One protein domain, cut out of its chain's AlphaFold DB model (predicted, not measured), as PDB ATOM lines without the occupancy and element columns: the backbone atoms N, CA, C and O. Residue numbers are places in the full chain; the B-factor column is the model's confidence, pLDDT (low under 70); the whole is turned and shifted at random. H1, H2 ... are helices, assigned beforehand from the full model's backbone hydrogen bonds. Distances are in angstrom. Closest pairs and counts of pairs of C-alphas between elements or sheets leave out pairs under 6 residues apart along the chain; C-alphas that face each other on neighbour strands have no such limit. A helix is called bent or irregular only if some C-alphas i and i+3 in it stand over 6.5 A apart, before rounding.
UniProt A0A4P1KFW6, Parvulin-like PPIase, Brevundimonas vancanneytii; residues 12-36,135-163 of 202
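Overview. This is residues 12 to 36 and 135 to 163 of the 202 residues of the protein "Parvulin-like PPIase" of Brevundimonas vancanneytii (UniProt A0A4P1KFW6). A long, kinked helix, H3, makes the long axis, and two shorter helices, H1 and then H2, cross it steeply on one side, one after the other along its length. The last residues of H3, 157 to 163, stick out free at one end. The printed part has 54 residues with three named helices, H1, H2 and H3 in chain order, and no named strand; the class is all helix. It is loose, with a radius of gyration of the C-alphas of 12.6 A, and a rod in outline, spanning 41 by 20 by 15 A.

Arrangement. H1, residues 12 to 18, touches residues 148 to 156 of H3, which is residues 137 to 163. Their closest C-alphas, of Val 15 and Thr 149, are 5.5 A apart, at a steep tilt of 66 degrees, opposite ways. H1 and H2, residues 21 to 36, meet only through their tight link of two residues. With residues 24 to 28 alone, H2 touches residues 137 to 148 of H3; the closest C-alphas, of Val 24 and Ile 144, are 6.3 A apart. The tilt is steep, 65 degrees, opposite ways. Every O i to N i+4 pair is within hydrogen-bond range in H1 and H2; in H3 it is 21 of 23.

Along the chain. H1 begins at C-alpha 12 (126.443, 124.397, 100.910). H2 is 22.2 A long, from C-alpha 21 (121.015, 116.179, 88.398). H3 is 36.5 A long and ends at C-alpha 163 (129.019, 143.197, 95.307). It has a kink of 33 degrees near residue 144 and is irregular: C-alphas 139 and 142 are 7.0 A apart.

Size, cuts and confidence. The C-alphas farthest apart, of Arg 36 and Gln 163, are 41.1 A apart. Residues 37 to 134 are not printed, in the link across the cut from H2 to H3; C-alphas 36 and 135 are 11.2 A apart. The mean pLDDT of the printed part is 85.2; residues 15 to 16 are under 70.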
ATOM      1  N   GLU A  12     127.314 125.575 100.987       74.25
ATOM      2  CA  GLU A  12     126.443 124.397 100.910       74.25
ATOM      3  C   GLU A  12     125.203 124.639 100.033       74.25
ATOM      4  O   GLU A  12     124.880 123.822  99.166       74.25
ATOM      5  N   LYS A  13     124.535 125.791 100.179       75.19
ATOM      6  CA  LYS A  13     123.355 126.150  99.375       75.19
ATOM      7  C   LYS A  13     123.687 126.354  97.893       75.19
ATOM      8  O   LYS A  13     122.900 125.983  97.025       75.19
ATOM      9  N   VAL A  14     124.837 126.953  97.591       70.00
ATOM     10  CA  VAL A  14     125.252 127.196  96.202       70.00
ATOM     11  C   VAL A  14     125.752 125.917  95.545       70.00
ATOM     12  O   VAL A  14     125.375 125.637  94.412       70.00
ATOM     13  N   VAL A  15     126.526 125.101  96.259       68.62
ATOM     14  CA  VAL A  15     127.000 123.802  95.767       68.62
ATOM     15  C   VAL A  15     125.826 122.858  95.508       68.62
ATOM     16  O   VAL A  15     125.780 122.230  94.456       68.62
ATOM     17  N   SER A  16     124.837 122.804  96.401       69.38
ATOM     18  CA  SER A  16     123.641 121.970  96.199       69.38
ATOM     19  C   SER A  16     122.757 122.441  95.034       69.38
ATOM     20  O   SER A  16     122.153 121.610  94.360       69.38
ATOM     21  N   GLY A  17     122.716 123.745  94.735       74.00
ATOM     22  CA  GLY A  17     122.058 124.266  93.529       74.00
ATOM     23  C   GLY A  17     122.857 124.040  92.236       74.00
ATOM     24  O   GLY A  17     122.280 123.720  91.195       74.00
ATOM     25  N   ALA A  18     124.183 124.190  92.294       72.00
ATOM     26  CA  ALA A  18     125.088 124.045  91.153       72.00
ATOM     27  C   ALA A  18     125.242 122.581  90.712       72.00
ATOM     28  O   ALA A  18     125.285 122.289  89.516       72.00
ATOM     29  N   VAL A  19     125.257 121.647  91.664       81.25
ATOM     30  CA  VAL A  19     125.325 120.200  91.423       81.25
ATOM     31  C   VAL A  19     123.910 119.608  91.390       81.25
ATOM     32  O   VAL A  19     123.556 118.718  92.159       81.25
ATOM     33  N   SER A  20     123.070 120.117  90.490       86.75
ATOM     34  CA  SER A  20     121.772 119.493  90.205       86.75
ATOM     35  C   SER A  20     121.937 118.305  89.255       86.75
ATOM     36  O   SER A  20     122.807 118.322  88.383       86.75
ATOM     37  N   GLU A  21     121.057 117.302  89.355       85.56
ATOM     38  CA  GLU A  21     121.015 116.179  88.398       85.56
ATOM     39  C   GLU A  21     120.954 116.677  86.947       85.56
ATOM     40  O   GLU A  21     121.718 116.241  86.091       85.56
ATOM     41  N   GLN A  22     120.146 117.708  86.693       89.12
ATOM     42  CA  GLN A  22     120.035 118.326  85.375       89.12
ATOM     43  C   GLN A  22     121.340 118.994  84.904       89.12
ATOM     44  O   GLN A  22     121.591 119.075  83.701       89.12
ATOM     45  N   ALA A  23     122.158 119.546  85.806       89.06
ATOM     46  CA  ALA A  23     123.463 120.107  85.447       89.06
ATOM     47  C   ALA A  23     124.471 118.997  85.111       89.06
ATOM     48  O   ALA A  23     125.198 119.114  84.124       89.06
ATOM     49  N   VAL A  24     124.459 117.904  85.881       91.00
ATOM     50  CA  VAL A  24     125.298 116.724  85.638       91.00
ATOM     51  C   VAL A  24     124.963 116.091  84.284       91.00
ATOM     52  O   VAL A  24     125.863 115.856  83.479       91.00
ATOM     53  N   GLU A  25     123.679 115.870  83.998       92.00
ATOM     54  CA  GLU A  25     123.215 115.298  82.729       92.00
ATOM     55  C   GLU A  25     123.550 116.183  81.526       92.00
ATOM     56  O   GLU A  25     124.018 115.678  80.506       92.00
ATOM     57  N   ARG A  26     123.357 117.506  81.637       93.12
ATOM     58  CA  ARG A  26     123.691 118.451  80.559       93.12
ATOM     59  C   ARG A  26     125.175 118.432  80.228       93.12
ATOM     60  O   ARG A  26     125.529 118.299  79.059       93.12
ATOM     61  N   LEU A  27     126.029 118.531  81.247       91.50
ATOM     62  CA  LEU A  27     127.474 118.518  81.043       91.50
ATOM     63  C   LEU A  27     127.935 117.169  80.475       91.50
ATOM     64  O   LEU A  27     128.752 117.135  79.559       91.50
ATOM     65  N   TYR A  28     127.366 116.058  80.945       92.31
ATOM     66  CA  TYR A  28     127.638 114.740  80.375       92.31
ATOM     67  C   TYR A  28     127.244 114.642  78.895       92.31
ATOM     68  O   TYR A  28     128.029 114.158  78.080       92.31
ATOM     69  N   ALA A  29     126.047 115.111  78.534       91.25
ATOM     70  CA  ALA A  29     125.562 115.082  77.157       91.25
ATOM     71  C   ALA A  29     126.448 115.916  76.220       91.25
ATOM     72  O   ALA A  29     126.741 115.490  75.101       91.25
ATOM     73  N   GLU A  30     126.918 117.075  76.682       89.50
ATOM     74  CA  GLU A  30     127.850 117.914  75.931       89.50
ATOM     75  C   GLU A  30     129.198 117.216  75.715       89.50
ATOM     76  O   GLU A  30     129.660 117.123  74.577       89.50
ATOM     77  N   GLN A  31     129.785 116.653  76.773       86.88
ATOM     78  CA  GLN A  31     131.043 115.904  76.694       86.88
ATOM     79  C   GLN A  31     130.920 114.687  75.771       86.88
ATOM     80  O   GLN A  31     131.778 114.448  74.925       86.88
ATOM     81  N   GLN A  32     129.811 113.951  75.866       85.94
ATOM     82  CA  GLN A  32     129.534 112.821  74.985       85.94
ATOM     83  C   GLN A  32     129.411 113.254  73.520       85.94
ATOM     84  O   GLN A  32     129.894 112.546  72.636       85.94
ATOM     85  N   ARG A  33     128.781 114.402  73.242       85.69
ATOM     86  CA  ARG A  33     128.667 114.944  71.882       85.69
ATOM     87  C   ARG A  33     130.037 115.310  71.312       85.69
ATOM     88  O   ARG A  33     130.282 115.020  70.147       85.69
ATOM     89  N   LEU A  34     130.898 115.936  72.113       82.44
ATOM     90  CA  LEU A  34     132.254 116.306  71.705       82.44
ATOM     91  C   LEU A  34     133.111 115.065  71.439       82.44
ATOM     92  O   LEU A  34     133.659 114.945  70.353       82.44
ATOM     93  N   ALA A  35     133.133 114.100  72.362       78.38
ATOM     94  CA  ALA A  35     133.886 112.854  72.194       78.38
ATOM     95  C   ALA A  35     133.432 112.061  70.959       78.38
ATOM     96  O   ALA A  35     134.250 111.608  70.167       78.38
ATOM     97  N   ARG A  36     132.116 111.957  70.725       72.75
ATOM     98  CA  ARG A  36     131.576 111.285  69.530       72.75
ATOM     99  C   ARG A  36     131.869 112.018  68.222       72.75
ATOM    100  O   ARG A  36     131.769 111.406  67.163       72.75
ATOM    101  N   PRO A 135     133.140 107.814  78.597       83.44
ATOM    102  CA  PRO A 135     132.746 107.072  79.790       83.44
ATOM    103  C   PRO A 135     131.227 107.107  79.990       83.44
ATOM    104  O   PRO A 135     130.530 108.005  79.503       83.44
ATOM    105  N   THR A 136     130.682 106.138  80.723       90.44
ATOM    106  CA  THR A 136     129.261 106.173  81.096       90.44
ATOM    107  C   THR A 136     128.989 107.334  82.053       90.44
ATOM    108  O   THR A 136     129.900 107.826  82.724       90.44
ATOM    109  N   LEU A 137     127.730 107.770  82.155       89.69
ATOM    110  CA  LEU A 137     127.347 108.806  83.118       89.69
ATOM    111  C   LEU A 137     127.763 108.423  84.545       89.69
ATOM    112  O   LEU A 137     128.247 109.265  85.288       89.69
ATOM    113  N   GLU A 138     127.620 107.152  84.915       91.50
ATOM    114  CA  GLU A 138     128.013 106.640  86.231       91.50
ATOM    115  C   GLU A 138     129.519 106.805  86.493       91.50
ATOM    116  O   GLU A 138     129.914 107.280  87.555       91.50
ATOM    117  N   GLN A 139     130.355 106.497  85.498       91.19
ATOM    118  CA  GLN A 139     131.810 106.646  85.584       91.19
ATOM    119  C   GLN A 139     132.247 108.118  85.584       91.19
ATOM    120  O   GLN A 139     133.190 108.489  86.283       91.19
ATOM    121  N   ALA A 140     131.565 108.965  84.809       91.94
ATOM    122  CA  ALA A 140     131.891 110.382  84.673       91.94
ATOM    123  C   ALA A 140     131.345 111.239  85.829       91.94
ATOM    124  O   ALA A 140     131.925 112.276  86.161       91.94
ATOM    125  N   ARG A 141     130.250 110.813  86.475       91.56
ATOM    126  CA  ARG A 141     129.529 111.574  87.508       91.56
ATOM    127  C   ARG A 141     130.432 112.095  88.628       91.56
ATOM    128  O   ARG A 141     130.328 113.286  88.908       91.56
ATOM    129  N   PRO A 142     131.336 111.309  89.252       93.00
ATOM    130  CA  PRO A 142     132.194 111.827  90.320       93.00
ATOM    131  C   PRO A 142     133.072 113.000  89.866       93.00
ATOM    132  O   PRO A 142     133.256 113.972  90.598       93.00
ATOM    133  N   GLN A 143     133.589 112.933  88.636       91.00
ATOM    134  CA  GLN A 143     134.424 113.988  88.065       91.00
ATOM    135  C   GLN A 143     133.592 115.225  87.713       91.00
ATOM    136  O   GLN A 143     134.001 116.344  88.025       91.00
ATOM    137  N   ILE A 144     132.404 115.019  87.136       92.12
ATOM    138  CA  ILE A 144     131.452 116.080  86.787       92.12
ATOM    139  C   ILE A 144     130.978 116.825  88.039       92.12
ATOM    140  O   ILE A 144     131.032 118.050  88.079       92.12
ATOM    141  N   VAL A 145     130.574 116.104  89.086       90.94
ATOM    142  CA  VAL A 145     130.148 116.684  90.370       90.94
ATOM    143  C   VAL A 145     131.266 117.523  90.977       90.94
ATOM    144  O   VAL A 145     131.031 118.654  91.403       90.94
ATOM    145  N   ARG A 146     132.496 117.001  90.975       89.81
ATOM    146  CA  ARG A 146     133.660 117.731  91.476       89.81
ATOM    147  C   ARG A 146     133.889 119.022  90.685       89.81
ATOM    148  O   ARG A 146     134.093 120.068  91.290       89.81
ATOM    149  N   TYR A 147     133.822 118.956  89.358       91.25
ATOM    150  CA  TYR A 147     133.958 120.123  88.486       91.25
ATOM    151  C   TYR A 147     132.874 121.179  88.750       91.25
ATOM    152  O   TYR A 147     133.203 122.329  89.030       91.25
ATOM    153  N   LEU A 148     131.598 120.781  88.759       90.81
ATOM    154  CA  LEU A 148     130.467 121.679  89.022       90.81
ATOM    155  C   LEU A 148     130.540 122.319  90.413       90.81
ATOM    156  O   LEU A 148     130.178 123.481  90.579       90.81
ATOM    157  N   THR A 149     131.045 121.584  91.407       87.69
ATOM    158  CA  THR A 149     131.275 122.107  92.761       87.69
ATOM    159  C   THR A 149     132.311 123.230  92.746       87.69
ATOM    160  O   THR A 149     132.059 124.306  93.288       87.69
ATOM    161  N   TYR A 150     133.469 123.000  92.117       87.75
ATOM    162  CA  TYR A 150     134.521 124.013  92.012       87.75
ATOM    163  C   TYR A 150     134.047 125.252  91.251       87.75
ATOM    164  O   TYR A 150     134.272 126.370  91.714       87.75
ATOM    165  N   GLU A 151     133.348 125.061  90.133       89.00
ATOM    166  CA  GLU A 151     132.782 126.160  89.348       89.00
ATOM    167  C   GLU A 151     131.722 126.945  90.133       89.00
ATOM    168  O   GLU A 151     131.772 128.173  90.167       89.00
ATOM    169  N   GLY A 152     130.817 126.269  90.847       87.12
ATOM    170  CA  GLY A 152     129.802 126.928  91.673       87.12
ATOM    171  C   GLY A 152     130.400 127.786  92.794       87.12
ATOM    172  O   GLY A 152     129.993 128.932  92.988       87.12
ATOM    173  N   VAL A 153     131.412 127.273  93.505       85.31
ATOM    174  CA  VAL A 153     132.124 128.037  94.548       85.31
ATOM    175  C   VAL A 153     132.868 129.229  93.949       85.31
ATOM    176  O   VAL A 153     132.835 130.324  94.511       85.31
ATOM    177  N   ARG A 154     133.525 129.040  92.802       86.81
ATOM    178  CA  ARG A 154     134.224 130.118  92.101       86.81
ATOM    179  C   ARG A 154     133.265 131.245  91.714       86.81
ATOM    180  O   ARG A 154     133.550 132.400  92.028       86.81
ATOM    181  N   GLN A 155     132.130 130.917  91.101       85.25
ATOM    182  CA  GLN A 155     131.116 131.897  90.698       85.25
ATOM    183  C   GLN A 155     130.544 132.656  91.899       85.25
ATOM    184  O   GLN A 155     130.383 133.873  91.833       85.25
ATOM    185  N   LEU A 156     130.309 131.974  93.024       83.75
ATOM    186  CA  LEU A 156     129.886 132.623  94.265       83.75
ATOM    187  C   LEU A 156     130.912 133.652  94.750       83.75
ATOM    188  O   LEU A 156     130.553 134.776  95.091       83.75
ATOM    189  N   LEU A 157     132.195 133.285  94.773       84.75
ATOM    190  CA  LEU A 157     133.264 134.197  95.184       84.75
ATOM    191  C   LEU A 157     133.386 135.399  94.240       84.75
ATOM    192  O   LEU A 157     133.622 136.511  94.708       84.75
ATOM    193  N   GLU A 158     133.223 135.195  92.933       85.06
ATOM    194  CA  GLU A 158     133.195 136.277  91.941       85.06
ATOM    195  C   GLU A 158     132.000 137.220  92.168       85.06
ATOM    196  O   GLU A 158     132.182 138.437  92.198       85.06
ATOM    197  N   GLN A 159     130.803 136.684  92.427       82.44
ATOM    198  CA  GLN A 159     129.618 137.487  92.752       82.44
ATOM    199  C   GLN A 159     129.799 138.303  94.035       82.44
ATOM    200  O   GLN A 159     129.515 139.499  94.045       82.44
ATOM    201  N   LEU A 160     130.302 137.681  95.103       83.12
ATOM    202  CA  LEU A 160     130.540 138.362  96.377       83.12
ATOM    203  C   LEU A 160     131.589 139.470  96.240       83.12
ATOM    204  O   LEU A 160     131.410 140.547  96.801       83.12
ATOM    205  N   ARG A 161     132.653 139.244  95.457       79.44
ATOM    206  CA  ARG A 161     133.656 140.278  95.153       79.44
ATOM    207  C   ARG A 161     133.086 141.425  94.326       79.44
ATOM    208  O   ARG A 161     133.462 142.560  94.565       79.44
ATOM    209  N   GLY A 162     132.194 141.146  93.376       79.62
ATOM    210  CA  GLY A 162     131.545 142.183  92.568       79.62
ATOM    211  C   GLY A 162     130.527 143.030  93.341       79.62
ATOM    212  O   GLY A 162     130.252 144.159  92.949       79.62
ATOM    213  N   GLN A 163     129.971 142.499  94.432       76.06
ATOM    214  CA  GLN A 163     129.019 143.197  95.307       76.06
ATOM    215  C   GLN A 163     129.684 143.908  96.495       76.06
ATOM    216  O   GLN A 163     129.013 144.657  97.204       76.06
TER     217      GLN A 163